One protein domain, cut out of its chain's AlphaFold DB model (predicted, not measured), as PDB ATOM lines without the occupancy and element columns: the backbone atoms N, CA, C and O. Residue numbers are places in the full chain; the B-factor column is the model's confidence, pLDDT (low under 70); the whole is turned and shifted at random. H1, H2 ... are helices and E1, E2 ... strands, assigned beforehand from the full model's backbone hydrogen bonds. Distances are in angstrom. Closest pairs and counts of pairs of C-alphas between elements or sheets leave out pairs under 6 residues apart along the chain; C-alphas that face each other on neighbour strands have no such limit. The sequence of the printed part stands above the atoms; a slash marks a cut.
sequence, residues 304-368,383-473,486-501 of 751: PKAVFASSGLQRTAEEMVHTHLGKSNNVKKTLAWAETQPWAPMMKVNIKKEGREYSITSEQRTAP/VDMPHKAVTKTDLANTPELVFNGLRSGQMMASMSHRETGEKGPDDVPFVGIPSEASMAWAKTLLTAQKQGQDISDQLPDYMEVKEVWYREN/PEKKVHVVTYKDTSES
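This is residues 304 to 368, 383 to 473 and 486 to 501 of the 751 residues of an uncharacterized protein of Pseudovibrio sp. Ad26 (UniProt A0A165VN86). Two lobes meet where helices H1 and H7 cross: in one, the long helix H1 packs on the strand hairpin E1 and E2, with short H2 folded back beside its last residues; in the other, H7 stands over E5 and E6 of a strongly twisted sheet, whose far part is the small hairpin E3 and E4. The short helices H3, H4, H5 and H6 make a path in steps from H3, the element farthest from the mean of the C-alphas, past the first residues of H1 to the second lobe. The printed part has 172 residues, with seven named helices and six named strands in the order H1 H2 E1 E2 H3 H4 H5 H6 E3 E4 H7 E5 E6, a mixed class of helices and strands. One sheet is mixed, in the order E3, E4, E5, E6; the other is the antiparallel pair E1 and E2. The whole is compact, with a radius of gyration of the C-alphas of 17.2 A and spans of 49 by 49 by 32 A.

H1, residues 304 to 328, begins with C-alpha 304 at (11.603, 126.000, 164.552) and is 36.1 A long. H2 is residues 331 to 338. E1, residues 347 to 354, is 22.0 A long, and E2, residues 357 to 364, 23.4 A. After the first cut come H3, residues 392 to 397, H4, residues 399 to 402, H5, residues 404 to 407, and H6, residues 409 to 415. E3 is residues 419 to 423 and E4 residues 429 to 431. H7, residues 436 to 450, begins with C-alpha 436 at (-2.961, 107.017, 155.212) and is 21.2 A long. E5, residues 463 to 471, is 23.4 A long. E6, residues 487 to 495, is 23.0 A long and ends with C-alpha 495 at (-0.937, 122.172, 152.571).

H1 is the hub, touching H2, H5 and H7. With residues 321 to 328 alone it touches H2, a helical hairpin at a steep tilt of 42 degrees, opposite ways; the closest C-alphas, of Leu 325 and Thr 334, are 5.7 A apart. The closest C-alphas of H1 and E2, Glu 318 and Ile 360, are 6.2 A apart. E1 and E2 form an antiparallel hairpin, with N 350 and O 361 at 2.8 A. H1 touches H5 with residues 306 to 310 alone, the closest C-alphas being Ala 306 and Asn 404 at 7.0 A. H3 and H4 only just touch, only at the corner, with 3 pairs of C-alphas within 8 A; the closest are Leu 395 and Leu 401, 6.3 A apart. H1 and H7 touch at a steep tilt of 63 degrees, opposite ways, with the C-alphas of Thr 316 and Trp 441 closest at 5.6 A. H7 is on the sheet E3 E4 E5 E6 at a height of 7.7 A, over E5 and E6, and stands up from it at 44 degrees. H6 is on this sheet too, over none of its strands, and touches H7 between Met 415 and Ser 438, whose C-alphas are closest at 5.6 A. E4, H7 and E5 form a strand-helix-strand unit, two parallel neighbour strands with a helix between; N 431 and O 469 are 2.9 A apart. E3 and E4 form an antiparallel hairpin, with N 420 and O 430 at 2.8 A. E5 and E6 are antiparallel, with N 466 and O 492 at 2.8 A; E5 bends by 57 degrees at residue 467 and E6 by 59 degrees at residue 491. Each O i to N i+4 pair is within hydrogen-bond range in H2, H3, H6 and H7, and 18 of 21 are in H1; H4 and H5 are too short for such a pair.

The two C-alphas farthest apart, of Gly 355 and Asp 427, are 52.4 A apart. Residues 369 to 382 are not printed, with 11.2 A between C-alphas 368 and 383, nor are residues 474 to 485, with 8.0 A between C-alphas 473 and 486. Of the links that are printed whole, H7 to E5 is long, with 12 residues. The mean pLDDT of the printed part is 78.0, and 32 residues are under 70, among them 383 to 402.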
ATOM      1  N   PRO A 304      11.753 126.865 163.380       72.38
ATOM      2  CA  PRO A 304      11.603 126.000 164.552       72.38
ATOM      3  C   PRO A 304      10.326 125.157 164.510       72.38
ATOM      4  O   PRO A 304      10.364 123.977 164.867       72.38
ATOM      5  N   LYS A 305       9.223 125.723 164.000       77.38
ATOM      6  CA  LYS A 305       7.951 125.009 163.826       77.38
ATOM      7  C   LYS A 305       8.056 123.926 162.760       77.38
ATOM      8  O   LYS A 305       7.594 122.813 162.986       77.38
ATOM      9  N   ALA A 306       8.720 124.196 161.637       75.31
ATOM     10  CA  ALA A 306       8.965 123.192 160.601       75.31
ATOM     11  C   ALA A 306       9.860 122.040 161.103       75.31
ATOM     12  O   ALA A 306       9.576 120.866 160.850       75.31
ATOM     13  N   VAL A 307      10.912 122.346 161.875       73.56
ATOM     14  CA  VAL A 307      11.774 121.328 162.504       73.56
ATOM     15  C   VAL A 307      10.974 120.496 163.508       73.56
ATOM     16  O   VAL A 307      11.040 119.266 163.470       73.56
ATOM     17  N   PHE A 308      10.171 121.142 164.353       75.88
ATOM     18  CA  PHE A 308       9.299 120.469 165.311       75.88
ATOM     19  C   PHE A 308       8.232 119.600 164.624       75.88
ATOM     20  O   PHE A 308       8.013 118.457 165.011       75.88
ATOM     21  N   ALA A 309       7.610 120.077 163.549       77.94
ATOM     22  CA  ALA A 309       6.656 119.293 162.768       77.94
ATOM     23  C   ALA A 309       7.320 118.051 162.151       77.94
ATOM     24  O   ALA A 309       6.753 116.955 162.177       77.94
ATOM     25  N   SER A 310       8.554 118.191 161.654       76.38
ATOM     26  CA  SER A 310       9.328 117.068 161.114       76.38
ATOM     27  C   SER A 310       9.739 116.039 162.178       76.38
ATOM     28  O   SER A 310       9.816 114.851 161.871       76.38
ATOM     29  N   SER A 311       9.952 116.451 163.435       72.44
ATOM     30  CA  SER A 311      10.151 115.512 164.547       72.44
ATOM     31  C   SER A 311       8.826 114.892 165.005       72.44
ATOM     32  O   SER A 311       8.777 113.705 165.314       72.44
ATOM     33  N   GLY A 312       7.715 115.628 164.945       76.12
ATOM     34  CA  GLY A 312       6.367 115.101 165.175       76.12
ATOM     35  C   GLY A 312       5.976 113.988 164.193       76.12
ATOM     36  O   GLY A 312       5.386 112.985 164.603       76.12
ATOM     37  N   LEU A 313       6.384 114.107 162.922       76.56
ATOM     38  CA  LEU A 313       6.253 113.041 161.918       76.56
ATOM     39  C   LEU A 313       6.920 111.734 162.339       76.56
ATOM     40  O   LEU A 313       6.474 110.667 161.910       76.56
ATOM     41  N   GLN A 314       7.948 111.795 163.191       78.25
ATOM     42  CA  GLN A 314       8.675 110.606 163.609       78.25
ATOM     43  C   GLN A 314       7.818 109.630 164.374       78.25
ATOM     44  O   GLN A 314       7.743 108.445 164.046       78.25
ATOM     45  N   ARG A 315       7.060 110.173 165.314       80.44
ATOM     46  CA  ARG A 315       6.110 109.405 166.095       80.44
ATOM     47  C   ARG A 315       5.025 108.783 165.218       80.44
ATOM     48  O   ARG A 315       4.678 107.618 165.397       80.44
ATOM     49  N   THR A 316       4.520 109.525 164.233       83.12
ATOM     50  CA  THR A 316       3.534 108.996 163.280       83.12
ATOM     51  C   THR A 316       4.124 107.869 162.426       83.12
ATOM     52  O   THR A 316       3.473 106.839 162.239       83.12
ATOM     53  N   ALA A 317       5.362 108.018 161.944       85.75
ATOM     54  CA  ALA A 317       6.052 106.989 161.170       85.75
ATOM     55  C   ALA A 317       6.247 105.698 161.984       85.75
ATOM     56  O   ALA A 317       5.955 104.608 161.488       85.75
ATOM     57  N   GLU A 318       6.673 105.810 163.243       86.00
ATOM     58  CA  GLU A 318       6.820 104.673 164.159       86.00
ATOM     59  C   GLU A 318       5.486 103.951 164.397       86.00
ATOM     60  O   GLU A 318       5.412 102.728 164.247       86.00
ATOM     61  N   GLU A 319       4.407 104.689 164.681       84.81
ATOM     62  CA  GLU A 319       3.061 104.134 164.888       84.81
ATOM     63  C   GLU A 319       2.532 103.403 163.639       84.81
ATOM     64  O   GLU A 319       1.935 102.316 163.726       84.81
ATOM     65  N   MET A 320       2.769 103.969 162.454       87.75
ATOM     66  CA  MET A 320       2.369 103.366 161.183       87.75
ATOM     67  C   MET A 320       3.172 102.100 160.873       87.75
ATOM     68  O   MET A 320       2.586 101.081 160.489       87.75
ATOM     69  N   VAL A 321       4.488 102.118 161.102       89.88
ATOM     70  CA  VAL A 321       5.351 100.936 160.954       89.88
ATOM     71  C   VAL A 321       4.966  99.856 161.962       89.88
ATOM     72  O   VAL A 321       4.869  98.692 161.575       89.88
ATOM     73  N   HIS A 322       4.634 100.213 163.204       88.06
ATOM     74  CA  HIS A 322       4.147  99.266 164.210       88.06
ATOM     75  C   HIS A 322       2.853  98.584 163.760       88.06
ATOM     76  O   HIS A 322       2.714  97.357 163.812       88.06
ATOM     77  N   THR A 323       1.912  99.370 163.235       87.50
ATOM     78  CA  THR A 323       0.637  98.864 162.718       87.50
ATOM     79  C   THR A 323       0.839  97.949 161.506       87.50
ATOM     80  O   THR A 323       0.199  96.899 161.401       87.50
ATOM     81  N   HIS A 324       1.732  98.314 160.584       88.62
ATOM     82  CA  HIS A 324       2.019  97.515 159.394       88.62
ATOM     83  C   HIS A 324       2.801  96.234 159.723       88.62
ATOM     84  O   HIS A 324       2.531  95.175 159.149       88.62
ATOM     85  N   LEU A 325       3.730  96.291 160.679       87.56
ATOM     86  CA  LEU A 325       4.462  95.127 161.175       87.56
ATOM     87  C   LEU A 325       3.514  94.120 161.829       87.56
ATOM     88  O   LEU A 325       3.606  92.932 161.537       87.56
ATOM     89  N   GLY A 326       2.539  94.586 162.619       84.50
ATOM     90  CA  GLY A 326       1.503  93.729 163.204       84.50
ATOM     91  C   GLY A 326       0.632  93.010 162.162       84.50
ATOM     92  O   GLY A 326       0.190  91.889 162.399       84.50
ATOM     93  N   LYS A 327       0.426  93.616 160.982       85.56
ATOM     94  CA  LYS A 327      -0.335  93.015 159.867       85.56
ATOM     95  C   LYS A 327       0.505  92.077 158.998       85.56
ATOM     96  O   LYS A 327       0.021  91.033 158.570       85.56
ATOM     97  N   SER A 328       1.741  92.465 158.686       83.50
ATOM     98  CA  SER A 328       2.623  91.739 157.758       83.50
ATOM     99  C   SER A 328       3.465  90.654 158.438       83.50
ATOM    100  O   SER A 328       3.913  89.725 157.763       83.50
ATOM    101  N   ASN A 329       3.694  90.784 159.751       80.88
ATOM    102  CA  ASN A 329       4.557  89.959 160.600       80.88
ATOM    103  C   ASN A 329       5.943  89.668 159.986       80.88
ATOM    104  O   ASN A 329       6.525  88.601 160.184       80.88
ATOM    105  N   ASN A 330       6.465  90.593 159.173       87.06
ATOM    106  CA  ASN A 330       7.711  90.409 158.437       87.06
ATOM    107  C   ASN A 330       8.499  91.716 158.357       87.06
ATOM    108  O   ASN A 330       8.205  92.575 157.528       87.06
ATOM    109  N   VAL A 331       9.568  91.794 159.151       87.94
ATOM    110  CA  VAL A 331      10.450  92.967 159.258       87.94
ATOM    111  C   VAL A 331      10.966  93.448 157.901       87.94
ATOM    112  O   VAL A 331      10.910  94.639 157.619       87.94
ATOM    113  N   LYS A 332      11.425  92.542 157.023       86.81
ATOM    114  CA  LYS A 332      11.974  92.928 155.710       86.81
ATOM    115  C   LYS A 332      10.910  93.558 154.812       86.81
ATOM    116  O   LYS A 332      11.192  94.544 154.142       86.81
ATOM    117  N   LYS A 333       9.691  93.006 154.811       88.62
ATOM    118  CA  LYS A 333       8.568  93.572 154.047       88.62
ATOM    119  C   LYS A 333       8.111  94.909 154.629       88.62
ATOM    120  O   LYS A 333       7.820  95.817 153.864       88.62
ATOM    121  N   THR A 334       8.083  95.035 155.957       89.38
ATOM    122  CA  THR A 334       7.715  96.286 156.630       89.38
ATOM    123  C   THR A 334       8.733  97.393 156.365       89.38
ATOM    124  O   THR A 334       8.323  98.496 156.036       89.38
ATOM    125  N   LEU A 335      10.038  97.111 156.439       88.12
ATOM    126  CA  LEU A 335      11.080  98.091 156.110       88.12
ATOM    127  C   LEU A 335      11.028  98.497 154.631       88.12
ATOM    128  O   LEU A 335      11.079  99.682 154.330       88.12
ATOM    129  N   ALA A 336      10.844  97.543 153.712       88.12
ATOM    130  CA  ALA A 336      10.691  97.857 152.289       88.12
ATOM    131  C   ALA A 336       9.459  98.736 152.010       88.12
ATOM    132  O   ALA A 336       9.527  99.624 151.174       88.12
ATOM    133  N   TRP A 337       8.348  98.515 152.722       91.19
ATOM    134  CA  TRP A 337       7.164  99.376 152.656       91.19
ATOM    135  C   TRP A 337       7.397 100.750 153.297       91.19
ATOM    136  O   TRP A 337       6.914 101.748 152.768       91.19
ATOM    137  N   ALA A 338       8.131 100.814 154.413       87.62
ATOM    138  CA  ALA A 338       8.467 102.067 155.087       87.62
ATOM    139  C   ALA A 338       9.285 102.993 154.171       87.62
ATOM    140  O   ALA A 338       9.027 104.188 154.137       87.62
ATOM    141  N   GLU A 339      10.192 102.433 153.366       84.62
ATOM    142  CA  GLU A 339      10.981 103.170 152.367       84.62
ATOM    143  C   GLU A 339      10.151 103.690 151.177       84.62
ATOM    144  O   GLU A 339      10.609 104.571 150.456       84.62
ATOM    145  N   THR A 340       8.923 103.197 150.960       84.75
ATOM    146  CA  THR A 340       8.009 103.747 149.938       84.75
ATOM    147  C   THR A 340       7.055 104.806 150.490       84.75
ATOM    148  O   THR A 340       6.147 105.229 149.774       84.75
ATOM    149  N   GLN A 341       7.174 105.178 151.770       86.94
ATOM    150  CA  GLN A 341       6.265 106.138 152.392       86.94
ATOM    151  C   GLN A 341       6.661 107.589 152.086       86.94
ATOM    152  O   GLN A 341       7.844 107.873 151.918       86.94
ATOM    153  N   PRO A 342       5.704 108.534 152.087       79.12
ATOM    154  CA  PRO A 342       5.958 109.949 151.783       79.12
ATOM    155  C   PRO A 342       6.983 110.632 152.700       79.12
ATOM    156  O   PRO A 342       7.644 111.577 152.287       79.12
ATOM    157  N   TRP A 343       7.134 110.153 153.940       80.88
ATOM    158  CA  TRP A 343       8.123 110.661 154.897       80.88
ATOM    159  C   TRP A 343       9.500 109.992 154.774       80.88
ATOM    160  O   TRP A 343      10.457 110.482 155.368       80.88
ATOM    161  N   ALA A 344       9.630 108.892 154.023       77.38
ATOM    162  CA  ALA A 344      10.873 108.124 153.898       77.38
ATOM    163  C   ALA A 344      12.101 108.947 153.464       77.38
ATOM    164  O   ALA A 344      13.205 108.645 153.928       77.38
ATOM    165  N   PRO A 345      11.963 110.003 152.634       74.38
ATOM    166  CA  PRO A 345      13.093 110.864 152.329       74.38
ATOM    167  C   PRO A 345      13.634 111.583 153.566       74.38
ATOM    168  O   PRO A 345      14.844 111.616 153.725       74.38
ATOM    169  N   MET A 346      12.762 112.053 154.470       73.56
ATOM    170  CA  MET A 346      13.100 112.798 155.697       73.56
ATOM    171  C   MET A 346      13.536 111.904 156.865       73.56
ATOM    172  O   MET A 346      14.232 112.331 157.789       73.56
ATOM    173  N   MET A 347      13.082 110.657 156.851       78.19
ATOM    174  CA  MET A 347      13.012 109.819 158.032       78.19
ATOM    175  C   MET A 347      13.383 108.379 157.730       78.19
ATOM    176  O   MET A 347      12.820 107.748 156.839       78.19
ATOM    177  N   LYS A 348      14.276 107.819 158.540       84.38
ATOM    178  CA  LYS A 348      14.606 106.399 158.500       84.38
ATOM    179  C   LYS A 348      13.972 105.697 159.688       84.38
ATOM    180  O   LYS A 348      14.111 106.154 160.816       84.38
ATOM    181  N   VAL A 349      13.315 104.568 159.442       87.31
ATOM    182  CA  VAL A 349      12.774 103.717 160.507       87.31
ATOM    183  C   VAL A 349      13.598 102.440 160.602       87.31
ATOM    184  O   VAL A 349      13.911 101.808 159.594       87.31
ATOM    185  N   ASN A 350      13.926 102.047 161.825       87.38
ATOM    186  CA  ASN A 350      14.638 100.830 162.163       87.38
ATOM    187  C   ASN A 350      13.712  99.923 162.987       87.38
ATOM    188  O   ASN A 350      12.976 100.379 163.857       87.38
ATOM    189  N   ILE A 351      13.752  98.617 162.715       87.88
ATOM    190  CA  ILE A 351      12.990  97.614 163.468       87.88
ATOM    191  C   ILE A 351      13.987  96.626 164.062       87.88
ATOM    192  O   ILE A 351      14.640  95.875 163.332       87.88
ATOM    193  N   LYS A 352      14.085  96.601 165.388       85.94
ATOM    194  CA  LYS A 352      14.932  95.676 166.139       85.94
ATOM    195  C   LYS A 352      14.054  94.695 166.905       85.94
ATOM    196  O   LYS A 352      13.087  95.076 167.551       85.94
ATOM    197  N   LYS A 353      14.373  93.405 166.834       79.50
ATOM    198  CA  LYS A 353      13.670  92.388 167.623       79.50
ATOM    199  C   LYS A 353      14.307  92.290 169.007       79.50
ATOM    200  O   LYS A 353      15.483  91.948 169.105       79.50
ATOM    201  N   GLU A 354      13.530  92.541 170.052       77.19
ATOM    202  CA  GLU A 354      13.957  92.433 171.448       77.19
ATOM    203  C   GLU A 354      13.115  91.349 172.134       77.19
ATOM    204  O   GLU A 354      11.956  91.531 172.504       77.19
ATOM    205  N   GLY A 355      13.675  90.137 172.222       75.12
ATOM    206  CA  GLY A 355      12.960  88.974 172.751       75.12
ATOM    207  C   GLY A 355      11.754  88.568 171.890       75.12
ATOM    208  O   GLY A 355      11.915  88.109 170.753       75.12
ATOM    209  N   ARG A 356      10.542  88.673 172.459       70.50
ATOM    210  CA  ARG A 356       9.265  88.371 171.779       70.50
ATOM    211  C   ARG A 356       8.622  89.596 171.124       70.50
ATOM    212  O   ARG A 356       7.661  89.418 170.380       70.50
ATOM    213  N   GLU A 357       9.154  90.790 171.360       76.12
ATOM    214  CA  GLU A 357       8.586  92.056 170.898       76.12
ATOM    215  C   GLU A 357       9.501  92.728 169.863       76.12
ATOM    216  O   GLU A 357      10.678  92.381 169.708       76.12
ATOM    217  N   TYR A 358       8.933  93.655 169.094       81.00
ATOM    218  CA  TYR A 358       9.675  94.478 168.146       81.00
ATOM    219  C   TYR A 358       9.777  95.896 168.701       81.00
ATOM    220  O   TYR A 358       8.758  96.526 168.966       81.00
ATOM    221  N   SER A 359      11.003  96.389 168.838       84.00
ATOM    222  CA  SER A 359      11.303  97.789 169.108       84.00
ATOM    223  C   SER A 359      11.453  98.515 167.773       84.00
ATOM    224  O   SER A 359      12.214  98.083 166.902       84.00
ATOM    225  N   ILE A 360      10.671  99.573 167.584       85.94
ATOM    226  CA  ILE A 360      10.694 100.404 166.383       85.94
ATOM    227  C   ILE A 360      11.239 101.753 166.809       85.94
ATOM    228  O   ILE A 360      10.683 102.380 167.704       85.94
ATOM    229  N   THR A 361      12.323 102.169 166.174       85.19
ATOM    230  CA  THR A 361      12.914 103.485 166.384       85.19
ATOM    231  C   THR A 361      13.002 104.201 165.057       85.19
ATOM    232  O   THR A 361      13.122 103.576 164.000       85.19
ATOM    233  N   SER A 362      12.952 105.520 165.097       81.06
ATOM    234  CA  SER A 362      13.152 106.339 163.920       81.06
ATOM    235  C   SER A 362      14.239 107.379 164.140       81.06
ATOM    236  O   SER A 362      14.502 107.830 165.251       81.06
ATOM    237  N   GLU A 363      14.917 107.715 163.053       80.19
ATOM    238  CA  GLU A 363      15.977 108.705 163.020       80.19
ATOM    239  C   GLU A 363      15.666 109.694 161.902       80.19
ATOM    240  O   GLU A 363      15.283 109.311 160.788       80.19
ATOM    241  N   GLN A 364      15.845 110.980 162.193       73.06
ATOM    242  CA  GLN A 364      15.865 111.996 161.153       73.06
ATOM    243  C   GLN A 364      17.069 111.704 160.267       73.06
ATOM    244  O   GLN A 364      18.200 111.618 160.750       73.06
ATOM    245  N   ARG A 365      16.836 111.516 158.972       69.56
ATOM    246  CA  ARG A 365      17.948 111.412 158.036       69.56
ATOM    247  C   ARG A 365      18.614 112.790 158.000       69.56
ATOM    248  O   ARG A 365      17.948 113.810 157.857       69.56
ATOM    249  N   THR A 366      19.924 112.828 158.174       56.50
ATOM    250  CA  THR A 366      20.717 114.029 157.910       56.50
ATOM    251  C   THR A 366      21.051 114.048 156.426       56.50
ATOM    252  O   THR A 366      21.452 113.014 155.884       56.50
ATOM    253  N   ALA A 367      20.869 115.188 155.762       53.03
ATOM    254  CA  ALA A 367      21.318 115.350 154.383       53.03
ATOM    255  C   ALA A 367      22.823 115.036 154.284       53.03
ATOM    256  O   ALA A 367      23.575 115.420 155.185       53.03
ATOM    257  N   PRO A 368      23.302 114.379 153.213       45.53
ATOM    258  CA  PRO A 368      24.619 114.744 152.706       45.53
ATOM    259  C   PRO A 368      24.554 116.226 152.313       45.53
ATOM    260  O   PRO A 368      23.566 116.618 151.708       45.53
ATOM    261  N   VAL A 383      14.501 118.011 148.194       52.34
ATOM    262  CA  VAL A 383      14.263 117.334 149.462       52.34
ATOM    263  C   VAL A 383      15.389 117.747 150.400       52.34
ATOM    264  O   VAL A 383      16.231 116.926 150.762       52.34
ATOM    265  N   ASP A 384      15.443 119.032 150.744       55.53
ATOM    266  CA  ASP A 384      16.425 119.496 151.714       55.53
ATOM    267  C   ASP A 384      16.057 118.919 153.076       55.53
ATOM    268  O   ASP A 384      14.946 119.062 153.603       55.53
ATOM    269  N   MET A 385      16.990 118.143 153.611       59.88
ATOM    270  CA  MET A 385      16.791 117.449 154.868       59.88
ATOM    271  C   MET A 385      16.887 118.446 156.019       59.88
ATOM    272  O   MET A 385      17.563 119.462 155.897       59.88
ATOM    273  N   PRO A 386      16.282 118.155 157.174       54.41
ATOM    274  CA  PRO A 386      16.307 119.075 158.302       54.41
ATOM    275  C   PRO A 386      17.747 119.382 158.755       54.41
ATOM    276  O   PRO A 386      18.451 118.513 159.277       54.41
ATOM    277  N   HIS A 387      18.190 120.626 158.561       54.59
ATOM    278  CA  HIS A 387      19.501 121.098 159.002       54.59
ATOM    279  C   HIS A 387      19.442 121.544 160.470       54.59
ATOM    280  O   HIS A 387      18.589 122.346 160.867       54.59
ATOM    281  N   LYS A 388      20.382 121.051 161.291       50.84
ATOM    282  CA  LYS A 388      20.473 121.401 162.723       50.84
ATOM    283  C   LYS A 388      20.805 122.883 162.943       50.84
ATOM    284  O   LYS A 388      20.272 123.486 163.871       50.84
ATOM    285  N   ALA A 389      21.583 123.499 162.054       53.91
ATOM    286  CA  ALA A 389      21.881 124.930 162.060       53.91
ATOM    287  C   ALA A 389      21.672 125.504 160.651       53.91
ATOM    288  O   ALA A 389      22.305 125.044 159.708       53.91
ATOM    289  N   VAL A 390      20.757 126.465 160.533       54.50
ATOM    290  CA  VAL A 390      20.510 127.289 159.343       54.50
ATOM    291  C   VAL A 390      20.527 128.722 159.850       54.50
ATOM    292  O   VAL A 390      19.816 129.034 160.811       54.50
ATOM    293  N   THR A 391      21.386 129.550 159.274       56.09
ATOM    294  CA  THR A 391      21.525 130.964 159.634       56.09
ATOM    295  C   THR A 391      20.445 131.803 158.941       56.09
ATOM    296  O   THR A 391      19.840 131.365 157.960       56.09
ATOM    297  N   LYS A 392      20.194 133.032 159.420       56.53
ATOM    298  CA  LYS A 392      19.321 133.989 158.707       56.53
ATOM    299  C   LYS A 392      19.811 134.221 157.272       56.53
ATOM    300  O   LYS A 392      19.004 134.360 156.359       56.53
ATOM    301  N   THR A 393      21.123 134.181 157.067       53.06
ATOM    302  CA  THR A 393      21.750 134.324 155.755       53.06
ATOM    303  C   THR A 393      21.434 133.161 154.815       53.06
ATOM    304  O   THR A 393      21.148 133.377 153.637       53.06
ATOM    305  N   ASP A 394      21.415 131.931 155.329       55.94
ATOM    306  CA  ASP A 394      21.031 130.759 154.537       55.94
ATOM    307  C   ASP A 394      19.566 130.863 154.077       55.94
ATOM    308  O   ASP A 394      19.266 130.580 152.917       55.94
ATOM    309  N   LEU A 395      18.670 131.353 154.947       59.12
ATOM    310  CA  LEU A 395      17.256 131.600 154.622       59.12
ATOM    311  C   LEU A 395      17.053 132.760 153.635       59.12
ATOM    312  O   LEU A 395      16.109 132.733 152.851       59.12
ATOM    313  N   ALA A 396      17.924 133.769 153.647       58.88
ATOM    314  CA  ALA A 396      17.872 134.866 152.681       58.88
ATOM    315  C   ALA A 396      18.225 134.399 151.257       58.88
ATOM    316  O   ALA A 396      17.595 134.820 150.287       58.88
ATOM    317  N   ASN A 397      19.212 133.506 151.134       55.00
ATOM    318  CA  ASN A 397      19.718 133.028 149.845       55.00
ATOM    319  C   ASN A 397      18.965 131.810 149.301       55.00
ATOM    320  O   ASN A 397      18.839 131.658 148.083       55.00
ATOM    321  N   THR A 398      18.489 130.958 150.209       64.94
ATOM    322  CA  THR A 398      17.758 129.719 149.924       64.94
ATOM    323  C   THR A 398      16.534 129.662 150.843       64.94
ATOM    324  O   THR A 398      16.511 128.905 151.820       64.94
ATOM    325  N   PRO A 399      15.508 130.497 150.591       65.62
ATOM    326  CA  PRO A 399      14.317 130.555 151.438       65.62
ATOM    327  C   PRO A 399      13.574 129.217 151.532       65.62
ATOM    328  O   PRO A 399      12.816 128.997 152.473       65.62
ATOM    329  N   GLU A 400      13.814 128.297 150.599       68.12
ATOM    330  CA  GLU A 400      13.278 126.938 150.586       68.12
ATOM    331  C   GLU A 400      13.654 126.114 151.819       68.12
ATOM    332  O   GLU A 400      12.895 125.234 152.229       68.12
ATOM    333  N   LEU A 401      14.776 126.442 152.467       66.75
ATOM    334  CA  LEU A 401      15.250 125.751 153.667       66.75
ATOM    335  C   LEU A 401      14.252 125.832 154.835       66.75
ATOM    336  O   LEU A 401      14.271 124.976 155.719       66.75
ATOM    337  N   VAL A 402      13.346 126.817 154.841       68.88
ATOM    338  CA  VAL A 402      12.274 126.915 155.848       68.88
ATOM    339  C   VAL A 402      11.231 125.801 155.702       68.88
ATOM    340  O   VAL A 402      10.592 125.398 156.678       68.88
ATOM    341  N   PHE A 403      11.052 125.279 154.485       75.00
ATOM    342  CA  PHE A 403      10.046 124.266 154.206       75.00
ATOM    343  C   PHE A 403      10.535 122.865 154.575       75.00
ATOM    344  O   PHE A 403       9.711 122.005 154.884       75.00
ATOM    345  N   ASN A 404      11.855 122.630 154.624       68.12
ATOM    346  CA  ASN A 404      12.463 121.304 154.783       68.12
ATOM    347  C   ASN A 404      11.846 120.275 153.794       68.12
ATOM    348  O   ASN A 404      11.008 120.582 152.942       68.12
ATOM    349  N   GLY A 405      12.163 118.988 153.937       66.38
ATOM    350  CA  GLY A 405      11.499 117.920 153.176       66.38
ATOM    351  C   GLY A 405       9.966 117.857 153.349       66.38
ATOM    352  O   GLY A 405       9.313 117.066 152.656       66.38
ATOM    353  N   LEU A 406       9.377 118.694 154.224       76.06
ATOM    354  CA  LEU A 406       7.935 118.846 154.378       76.06
ATOM    355  C   LEU A 406       7.279 119.464 153.153       76.06
ATOM    356  O   LEU A 406       6.076 119.331 153.083       76.06
ATOM    357  N   ARG A 407       7.966 120.080 152.184       74.75
ATOM    358  CA  ARG A 407       7.372 120.429 150.870       74.75
ATOM    359  C   ARG A 407       7.893 119.587 149.706       74.75
ATOM    360  O   ARG A 407       7.584 119.881 148.557       74.75
ATOM    361  N   SER A 408       8.590 118.484 149.977       72.81
ATOM    362  CA  SER A 408       9.009 117.569 148.910       72.81
ATOM    363  C   SER A 408       7.819 117.112 148.057       72.81
ATOM    364  O   SER A 408       6.722 116.890 148.574       72.81
ATOM    365  N   GLY A 409       8.028 116.894 146.754       74.69
ATOM    366  CA  GLY A 409       6.959 116.470 145.840       74.69
ATOM    367  C   GLY A 409       6.191 115.221 146.304       74.69
ATOM    368  O   GLY A 409       4.984 115.118 146.084       74.69
ATOM    369  N   GLN A 410       6.853 114.295 147.012       76.31
ATOM    370  CA  GLN A 410       6.215 113.114 147.609       76.31
ATOM    371  C   GLN A 410       5.306 113.470 148.792       76.31
ATOM    372  O   GLN A 410       4.187 112.956 148.886       76.31
ATOM    373  N   MET A 411       5.759 114.364 149.674       82.25
ATOM    374  CA  MET A 411       4.967 114.836 150.806       82.25
ATOM    375  C   MET A 411       3.792 115.702 150.326       82.25
ATOM    376  O   MET A 411       2.652 115.449 150.718       82.25
ATOM    377  N   MET A 412       4.035 116.608 149.368       81.56
ATOM    378  CA  MET A 412       3.011 117.395 148.669       81.56
ATOM    379  C   MET A 412       1.928 116.522 148.056       81.56
ATOM    380  O   MET A 412       0.752 116.694 148.376       81.56
ATOM    381  N   ALA A 413       2.307 115.530 147.254       80.62
ATOM    382  CA  ALA A 413       1.346 114.612 146.656       80.62
ATOM    383  C   ALA A 413       0.531 113.858 147.720       80.62
ATOM    384  O   ALA A 413      -0.681 113.706 147.572       80.62
ATOM    385  N   SER A 414       1.166 113.429 148.816       82.25
ATOM    386  CA  SER A 414       0.492 112.683 149.879       82.25
ATOM    387  C   SER A 414      -0.482 113.519 150.710       82.25
ATOM    388  O   SER A 414      -1.477 112.972 151.190       82.25
ATOM    389  N   MET A 415      -0.207 114.800 150.944       86.75
ATOM    390  CA  MET A 415      -1.101 115.665 151.730       86.75
ATOM    391  C   MET A 415      -2.076 116.451 150.841       86.75
ATOM    392  O   MET A 415      -3.043 117.022 151.341       86.75
ATOM    393  N   SER A 416      -1.861 116.452 149.522       80.94
ATOM    394  CA  SER A 416      -2.824 116.982 148.561       80.94
ATOM    395  C   SER A 416      -4.071 116.102 148.496       80.94
ATOM    396  O   SER A 416      -4.005 114.870 148.494       80.94
ATOM    397  N   HIS A 417      -5.234 116.739 148.421       80.56
ATOM    398  CA  HIS A 417      -6.500 116.059 148.198       80.56
ATOM    399  C   HIS A 417      -7.323 116.850 147.187       80.56
ATOM    400  O   HIS A 417      -7.460 118.066 147.285       80.56
ATOM    401  N   ARG A 418      -7.864 116.154 146.186       79.62
ATOM    402  CA  ARG A 418      -8.670 116.777 145.135       79.62
ATOM    403  C   ARG A 418     -10.147 116.634 145.465       79.62
ATOM    404  O   ARG A 418     -10.620 115.526 145.737       79.62
ATOM    405  N   GLU A 419     -10.868 117.745 145.405       83.25
ATOM    406  CA  GLU A 419     -12.325 117.742 145.487       83.25
ATOM    407  C   GLU A 419     -12.916 116.956 144.312       83.25
ATOM    408  O   GLU A 419     -12.486 117.063 143.163       83.25
ATOM    409  N   THR A 420     -13.912 116.133 144.613       79.69
ATOM    410  CA  THR A 420     -14.583 115.269 143.633       79.69
ATOM    411  C   THR A 420     -15.649 116.007 142.823       79.69
ATOM    412  O   THR A 420     -16.182 115.446 141.869       79.69
ATOM    413  N   GLY A 421     -15.986 117.243 143.209       74.31
ATOM    414  CA  GLY A 421     -17.127 117.995 142.682       74.31
ATOM    415  C   GLY A 421     -18.486 117.529 143.227       74.31
ATOM    416  O   GLY A 421     -19.506 118.144 142.925       74.31
ATOM    417  N   GLU A 422     -18.525 116.467 144.040       75.81
ATOM    418  CA  GLU A 422     -19.728 116.037 144.755       75.81
ATOM    419  C   GLU A 422     -19.895 116.859 146.045       75.81
ATOM    420  O   GLU A 422     -18.961 116.982 146.842       75.81
ATOM    421  N   LYS A 423     -21.102 117.381 146.287       75.88
ATOM    422  CA  LYS A 423     -21.449 118.029 147.558       75.88
ATOM    423  C   LYS A 423     -21.598 116.986 148.667       75.88
ATOM    424  O   LYS A 423     -22.355 116.025 148.504       75.88
ATOM    425  N   GLY A 424     -20.882 117.177 149.770       71.31
ATOM    426  CA  GLY A 424     -21.025 116.399 150.997       71.31
ATOM    427  C   GLY A 424     -21.980 117.038 152.007       71.31
ATOM    428  O   GLY A 424     -22.682 118.000 151.681       71.31
ATOM    429  N   PRO A 425     -22.053 116.471 153.225       75.62
ATOM    430  CA  PRO A 425     -22.818 117.046 154.327       75.62
ATOM    431  C   PRO A 425     -22.368 118.484 154.626       75.62
ATOM    432  O   PRO A 425     -21.179 118.788 154.539       75.62
ATOM    433  N   ASP A 426     -23.318 119.353 154.977       72.19
ATOM    434  CA  ASP A 426     -23.074 120.762 155.331       72.19
ATOM    435  C   ASP A 426     -22.389 121.594 154.222       72.19
ATOM    436  O   ASP A 426     -21.611 122.499 154.506       72.19
ATOM    437  N   ASP A 427     -22.661 121.271 152.948       71.50
ATOM    438  CA  ASP A 427     -22.056 121.897 151.755       71.50
ATOM    439  C   ASP A 427     -20.515 121.763 151.666       71.50
ATOM    440  O   ASP A 427     -19.886 122.367 150.795       71.50
ATOM    441  N   VAL A 428     -19.896 120.910 152.492       77.06
ATOM    442  CA  VAL A 428     -18.463 120.594 152.401       77.06
ATOM    443  C   VAL A 428     -18.238 119.593 151.259       77.06
ATOM    444  O   VAL A 428     -18.872 118.535 151.250       77.06
ATOM    445  N   PRO A 429     -17.357 119.867 150.281       81.19
ATOM    446  CA  PRO A 429     -17.150 118.974 149.145       81.19
ATOM    447  C   PRO A 429     -16.528 117.644 149.577       81.19
ATOM    448  O   PRO A 429     -15.639 117.589 150.432       81.19
ATOM    449  N   PHE A 430     -16.965 116.552 148.947       82.19
ATOM    450  CA  PHE A 430     -16.271 115.277 149.085       82.19
ATOM    451  C   PHE A 430     -14.903 115.359 148.415       82.19
ATOM    452  O   PHE A 430     -14.783 115.813 147.274       82.19
ATOM    453  N   VAL A 431     -13.890 114.820 149.080       85.56
ATOM    454  CA  VAL A 431     -12.536 114.686 148.541       85.56
ATOM    455  C   VAL A 431     -12.262 113.238 148.126       85.56
ATOM    456  O   VAL A 431     -12.931 112.300 148.579       85.56
ATOM    457  N   GLY A 432     -11.285 113.040 147.236       80.94
ATOM    458  CA  GLY A 432     -10.713 111.711 146.988       80.94
ATOM    459  C   GLY A 432     -10.195 111.077 148.287       80.94
ATOM    460  O   GLY A 432      -9.949 111.785 149.257       80.94
ATOM    461  N   ILE A 433     -10.043 109.744 148.326       85.44
ATOM    462  CA  ILE A 433      -9.582 109.034 149.535       85.44
ATOM    463  C   ILE A 433      -8.241 109.641 149.993       85.44
ATOM    464  O   ILE A 433      -7.270 109.533 149.239       85.44
ATOM    465  N   PRO A 434      -8.173 110.264 151.186       86.06
ATOM    466  CA  PRO A 434      -6.937 110.863 151.673       86.06
ATOM    467  C   PRO A 434      -5.863 109.805 151.922       86.06
ATOM    468  O   PRO A 434      -6.173 108.639 152.184       86.06
ATOM    469  N   SER A 435      -4.592 110.206 151.876       86.88
ATOM    470  CA  SER A 435      -3.493 109.288 152.174       86.88
ATOM    471  C   SER A 435      -3.534 108.805 153.628       86.88
ATOM    472  O   SER A 435      -3.911 109.539 154.548       86.88
ATOM    473  N   GLU A 436      -3.095 107.563 153.855       84.31
ATOM    474  CA  GLU A 436      -2.961 107.017 155.212       84.31
ATOM    475  C   GLU A 436      -1.984 107.846 156.059       84.31
ATOM    476  O   GLU A 436      -2.239 108.058 157.240       84.31
ATOM    477  N   ALA A 437      -0.924 108.370 155.434       84.31
ATOM    478  CA  ALA A 437       0.062 109.253 156.048       84.31
ATOM    479  C   ALA A 437      -0.577 110.524 156.630       84.31
ATOM    480  O   ALA A 437      -0.382 110.848 157.799       84.31
ATOM    481  N   SER A 438      -1.386 111.214 155.821       88.19
ATOM    482  CA  SER A 438      -2.051 112.458 156.211       88.19
ATOM    483  C   SER A 438      -3.055 112.242 157.346       88.19
ATOM    484  O   SER A 438      -3.073 112.993 158.323       88.19
ATOM    485  N   MET A 439      -3.859 111.175 157.262       89.12
ATOM    486  CA  MET A 439      -4.830 110.828 158.306       89.12
ATOM    487  C   MET A 439      -4.157 110.401 159.616       89.12
ATOM    488  O   MET A 439      -4.625 110.757 160.700       89.12
ATOM    489  N   ALA A 440      -3.076 109.618 159.536       86.31
ATOM    490  CA  ALA A 440      -2.338 109.174 160.712       86.31
ATOM    491  C   ALA A 440      -1.684 110.359 161.427       86.31
ATOM    492  O   ALA A 440      -1.824 110.485 162.642       86.31
ATOM    493  N   TRP A 441      -1.064 111.269 160.672       87.69
ATOM    494  CA  TRP A 441      -0.422 112.442 161.250       87.69
ATOM    495  C   TRP A 441      -1.435 113.378 161.915       87.69
ATOM    496  O   TRP A 441      -1.258 113.755 163.073       87.69
ATOM    497  N   ALA A 442      -2.566 113.648 161.253       88.94
ATOM    498  CA  ALA A 442      -3.653 114.436 161.836       88.94
ATOM    499  C   ALA A 442      -4.173 113.823 163.145       88.94
ATOM    500  O   ALA A 442      -4.447 114.536 164.109       88.94
ATOM    501  N   LYS A 443      -4.274 112.490 163.217       86.88
ATOM    502  CA  LYS A 443      -4.672 111.793 164.444       86.88
ATOM    503  C   LYS A 443      -3.648 111.974 165.570       86.88
ATOM    504  O   LYS A 443      -4.062 112.181 166.714       86.88
ATOM    505  N   THR A 444      -2.350 111.896 165.273       82.94
ATOM    506  CA  THR A 444      -1.280 112.137 166.256       82.94
ATOM    507  C   THR A 444      -1.354 113.573 166.793       82.94
ATOM    508  O   THR A 444      -1.398 113.755 168.010       82.94
ATOM    509  N   LEU A 445      -1.498 114.573 165.914       83.88
ATOM    510  CA  LEU A 445      -1.609 115.993 166.286       83.88
ATOM    511  C   LEU A 445      -2.856 116.284 167.135       83.88
ATOM    512  O   LEU A 445      -2.766 116.885 168.201       83.88
ATOM    513  N   LEU A 446      -4.027 115.774 166.744       85.06
ATOM    514  CA  LEU A 446      -5.260 115.931 167.530       85.06
ATOM    515  C   LEU A 446      -5.193 115.232 168.894       85.06
ATOM    516  O   LEU A 446      -5.871 115.627 169.843       85.06
ATOM    517  N   THR A 447      -4.400 114.166 169.006       82.38
ATOM    518  CA  THR A 447      -4.163 113.500 170.292       82.38
ATOM    519  C   THR A 447      -3.281 114.365 171.188       82.38
ATOM    520  O   THR A 447      -3.597 114.514 172.366       82.38
ATOM    521  N   ALA A 448      -2.237 114.982 170.631       77.88
ATOM    522  CA  ALA A 448      -1.398 115.948 171.334       77.88
ATOM    523  C   ALA A 448      -2.192 117.200 171.756       77.88
ATOM    524  O   ALA A 448      -2.056 117.670 172.884       77.88
ATOM    525  N   GLN A 449      -3.123 117.669 170.917       81.31
ATOM    526  CA  GLN A 449      -4.011 118.786 171.254       81.31
ATOM    527  C   GLN A 449      -4.886 118.499 172.477       81.31
ATOM    528  O   GLN A 449      -5.022 119.327 173.376       81.31
ATOM    529  N   LYS A 450      -5.436 117.282 172.572       84.50
ATOM    530  CA  LYS A 450      -6.205 116.847 173.753       84.50
ATOM    531  C   LYS A 450      -5.371 116.809 175.036       84.50
ATOM    532  O   LYS A 450      -5.946 116.791 176.120       84.50
ATOM    533  N   GLN A 451      -4.044 116.789 174.921       77.62
ATOM    534  CA  GLN A 451      -3.102 116.835 176.041       77.62
ATOM    535  C   GLN A 451      -2.685 118.271 176.408       77.62
ATOM    536  O   GLN A 451      -1.835 118.449 177.274       77.62
ATOM    537  N   GLY A 452      -3.310 119.289 175.802       76.25
ATOM    538  CA  GLY A 452      -3.114 120.702 176.139       76.25
ATOM    539  C   GLY A 452      -2.052 121.421 175.308       76.25
ATOM    540  O   GLY A 452      -1.674 122.531 175.669       76.25
ATOM    541  N   GLN A 453      -1.566 120.815 174.223       74.69
ATOM    542  CA  GLN A 453      -0.660 121.476 173.283       74.69
ATOM    543  C   GLN A 453      -1.454 122.201 172.182       74.69
ATOM    544  O   GLN A 453      -2.481 121.692 171.735       74.69
ATOM    545  N   ASP A 454      -0.998 123.370 171.730       73.19
ATOM    546  CA  ASP A 454      -1.652 124.078 170.623       73.19
ATOM    547  C   ASP A 454      -1.231 123.485 169.271       73.19
ATOM    548  O   ASP A 454      -0.048 123.255 169.042       73.19
ATOM    549  N   ILE A 455      -2.182 123.239 168.364       68.56
ATOM    550  CA  ILE A 455      -1.887 122.721 167.017       68.56
ATOM    551  C   ILE A 455      -1.149 123.766 166.179       68.56
ATOM    552  O   ILE A 455      -0.322 123.382 165.351       68.56
ATOM    553  N   SER A 456      -1.405 125.062 166.394       68.81
ATOM    554  CA  SER A 456      -0.714 126.134 165.659       68.81
ATOM    555  C   SER A 456       0.792 126.168 165.916       68.81
ATOM    556  O   SER A 456       1.538 126.662 165.078       68.81
ATOM    557  N   ASP A 457       1.232 125.618 167.048       70.62
ATOM    558  CA  ASP A 457       2.645 125.542 167.422       70.62
ATOM    559  C   ASP A 457       3.288 124.217 166.972       70.62
ATOM    560  O   ASP A 457       4.502 124.040 167.073       70.62
ATOM    561  N   GLN A 458       2.484 123.268 166.473       73.81
ATOM    562  CA  GLN A 458       2.933 121.936 166.049       73.81
ATOM    563  C   GLN A 458       3.093 121.785 164.537       73.81
ATOM    564  O   GLN A 458       3.729 120.831 164.087       73.81
ATOM    565  N   LEU A 459       2.488 122.681 163.761       83.25
ATOM    566  CA  LEU A 459       2.596 122.721 162.311       83.25
ATOM    567  C   LEU A 459       3.089 124.101 161.873       83.25
ATOM    568  O   LEU A 459       2.678 125.102 162.459       83.25
ATOM    569  N   PRO A 460       3.932 124.172 160.832       85.31
ATOM    570  CA  PRO A 460       4.261 125.444 160.214       85.31
ATOM    571  C   PRO A 460       3.024 126.039 159.528       85.31
ATOM    572  O   PRO A 460       2.094 125.316 159.152       85.31
ATOM    573  N   ASP A 461       3.022 127.354 159.331       86.25
ATOM    574  CA  ASP A 461       1.868 128.109 158.824       86.25
ATOM    575  C   ASP A 461       1.309 127.604 157.473       86.25
ATOM    576  O   ASP A 461       0.104 127.724 157.215       86.25
ATOM    577  N   TYR A 462       2.164 127.006 156.634       85.25
ATOM    578  CA  TYR A 462       1.850 126.426 155.325       85.25
ATOM    579  C   TYR A 462       1.198 125.038 155.377       85.25
ATOM    580  O   TYR A 462       0.858 124.484 154.327       85.25
ATOM    581  N   MET A 463       0.994 124.468 156.566       87.81
ATOM    582  CA  MET A 463       0.235 123.235 156.775       87.81
ATOM    583  C   MET A 463      -0.947 123.483 157.717       87.81
ATOM    584  O   MET A 463      -0.942 124.378 158.559       87.81
ATOM    585  N   GLU A 464      -1.995 122.679 157.583       89.81
ATOM    586  CA  GLU A 464      -3.119 122.675 158.519       89.81
ATOM    587  C   GLU A 464      -3.705 121.287 158.709       89.81
ATOM    588  O   GLU A 464      -3.636 120.425 157.830       89.81
ATOM    589  N   VAL A 465      -4.349 121.100 159.861       90.00
ATOM    590  CA  VAL A 465      -5.276 119.996 160.077       90.00
ATOM    591  C   VAL A 465      -6.655 120.441 159.600       90.00
ATOM    592  O   VAL A 465      -7.281 121.304 160.211       90.00
ATOM    593  N   LYS A 466      -7.139 119.827 158.523       89.56
ATOM    594  CA  LYS A 466      -8.450 120.100 157.932       89.56
ATOM    595  C   LYS A 466      -9.373 118.906 158.113       89.56
ATOM    596  O   LYS A 466      -8.959 117.752 157.994       89.56
ATOM    597  N   GLU A 467     -10.639 119.174 158.393       89.69
ATOM    598  CA  GLU A 467     -11.669 118.143 158.414       89.69
ATOM    599  C   GLU A 467     -12.248 117.959 157.009       89.69
ATOM    600  O   GLU A 467     -12.674 118.917 156.366       89.69
ATOM    601  N   VAL A 468     -12.246 116.721 156.520       87.81
ATOM    602  CA  VAL A 468     -12.706 116.384 155.172       87.81
ATOM    603  C   VAL A 468     -13.627 115.174 155.184       87.81
ATOM    604  O   VAL A 468     -13.535 114.276 156.028       87.81
ATOM    605  N   TRP A 469     -14.505 115.132 154.187       85.44
ATOM    606  CA  TRP A 469     -15.387 114.004 153.936       85.44
ATOM    607  C   TRP A 469     -14.886 113.213 152.734       85.44
ATOM    608  O   TRP A 469     -14.690 113.773 151.658       85.44
ATOM    609  N   TYR A 470     -14.734 111.899 152.880       84.75
ATOM    610  CA  TYR A 470     -14.459 111.011 151.748       84.75
ATOM    611  C   TYR A 470     -15.373 109.789 151.760       84.75
ATOM    612  O   TYR A 470     -15.980 109.422 152.772       84.75
ATOM    613  N   ARG A 471     -15.472 109.138 150.602       77.69
ATOM    614  CA  ARG A 471     -16.229 107.898 150.419       77.69
ATOM    615  C   ARG A 471     -15.268 106.733 150.272       77.69
ATOM    616  O   ARG A 471     -14.465 106.686 149.343       77.69
ATOM    617  N   GLU A 472     -15.368 105.764 151.171       68.19
ATOM    618  CA  GLU A 472     -14.569 104.547 151.078       68.19
ATOM    619  C   GLU A 472     -15.207 103.606 150.047       68.19
ATOM    620  O   GLU A 472     -16.297 103.057 150.250       68.19
ATOM    621  N   ASN A 473     -14.541 103.412 148.909       59.47
ATOM    622  CA  ASN A 473     -14.965 102.407 147.943       59.47
ATOM    623  C   ASN A 473     -14.642 101.020 148.511       59.47
ATOM    624  O   ASN A 473     -13.491 100.589 148.505       59.47
ATOM    625  N   PRO A 486     -19.946 104.064 152.605       64.88
ATOM    626  CA  PRO A 486     -19.827 104.669 153.921       64.88
ATOM    627  C   PRO A 486     -19.093 106.002 153.747       64.88
ATOM    628  O   PRO A 486     -17.926 106.039 153.352       64.88
ATOM    629  N   GLU A 487     -19.823 107.090 153.962       77.44
ATOM    630  CA  GLU A 487     -19.267 108.433 154.062       77.44
ATOM    631  C   GLU A 487     -18.513 108.507 155.386       77.44
ATOM    632  O   GLU A 487     -19.040 108.136 156.438       77.44
ATOM    633  N   LYS A 488     -17.245 108.908 155.328       81.75
ATOM    634  CA  LYS A 488     -16.378 109.006 156.495       81.75
ATOM    635  C   LYS A 488     -15.885 110.435 156.626       81.75
ATOM    636  O   LYS A 488     -15.323 110.992 155.685       81.75
ATOM    637  N   LYS A 489     -16.081 110.983 157.821       86.94
ATOM    638  CA  LYS A 489     -15.476 112.230 158.273       86.94
ATOM    639  C   LYS A 489     -14.119 111.912 158.883       86.94
ATOM    640  O   LYS A 489     -14.043 111.077 159.788       86.94
ATOM    641  N   VAL A 490     -13.060 112.536 158.389       88.50
ATOM    642  CA  VAL A 490     -11.706 112.380 158.932       88.50
ATOM    643  C   VAL A 490     -10.995 113.717 158.980       88.50
ATOM    644  O   VAL A 490     -11.319 114.633 158.234       88.50
ATOM    645  N   HIS A 491     -10.004 113.805 159.857       90.81
ATOM    646  CA  HIS A 491      -9.063 114.912 159.859       90.81
ATOM    647  C   HIS A 491      -7.827 114.499 159.067       90.81
ATOM    648  O   HIS A 491      -7.382 113.352 159.164       90.81
ATOM    649  N   VAL A 492      -7.308 115.426 158.276       90.50
ATOM    650  CA  VAL A 492      -6.156 115.240 157.393       90.50
ATOM    651  C   VAL A 492      -5.206 116.412 157.569       90.50
ATOM    652  O   VAL A 492      -5.652 117.539 157.767       90.50
ATOM    653  N   VAL A 493      -3.902 116.155 157.498       90.12
ATOM    654  CA  VAL A 493      -2.920 117.227 157.310       90.12
ATOM    655  C   VAL A 493      -2.888 117.573 155.825       90.12
ATOM    656  O   VAL A 493      -2.754 116.677 154.990       90.12
ATOM    657  N   THR A 494      -3.033 118.849 155.490       88.94
ATOM    658  CA  THR A 494      -2.983 119.367 154.116       88.94
ATOM    659  C   THR A 494      -2.095 120.598 154.037       88.94
ATOM    660  O   THR A 494      -1.891 121.283 155.037       88.94
ATOM    661  N   TYR A 495      -1.585 120.892 152.841       86.12
ATOM    662  CA  TYR A 495      -0.937 122.172 152.571       86.12
ATOM    663  C   TYR A 495      -1.972 123.267 152.384       86.12
ATOM    664  O   TYR A 495      -3.065 123.019 151.865       86.12
ATOM    665  N   LYS A 496      -1.579 124.480 152.761       83.19
ATOM    666  CA  LYS A 496      -2.247 125.704 152.341       83.19
ATOM    667  C   LYS A 496      -1.554 126.232 151.093       83.19
ATOM    668  O   LYS A 496      -0.341 126.436 151.097       83.19
ATOM    669  N   ASP A 497      -2.337 126.506 150.056       66.56
ATOM    670  CA  ASP A 497      -1.827 127.142 148.836       66.56
ATOM    671  C   ASP A 497      -1.368 128.587 149.097       66.56
ATOM    672  O   ASP A 497      -0.491 129.107 148.410       66.56
ATOM    673  N   THR A 498      -1.930 129.233 150.123       72.69
ATOM    674  CA  THR A 498      -1.586 130.594 150.544       72.69
ATOM    675  C   THR A 498      -1.176 130.597 152.012       72.69
ATOM    676  O   THR A 498      -2.024 130.442 152.892       72.69
ATOM    677  N   SER A 499       0.115 130.792 152.271       83.88
ATOM    678  CA  SER A 499       0.666 131.000 153.610       83.88
ATOM    679  C   SER A 499       1.617 132.191 153.615       83.88
ATOM    680  O   SER A 499       2.102 132.629 152.568       83.88
ATOM    681  N   GLU A 500       1.871 132.700 154.806       83.94
ATOM    682  CA  GLU A 500       2.767 133.809 155.078       83.94
ATOM    683  C   GLU A 500       4.224 133.441 154.749       83.94
ATOM    684  O   GLU A 500       4.869 134.151 153.976       83.94
ATOM    685  N   SER A 501       4.696 132.261 155.170       80.94
ATOM    686  CA  SER A 501       6.012 131.722 154.788       80.94
ATOM    687  C   SER A 501       6.154 131.491 153.286       80.94
ATOM    688  O   SER A 501       7.193 131.787 152.702       80.94
TER     689      SER A 501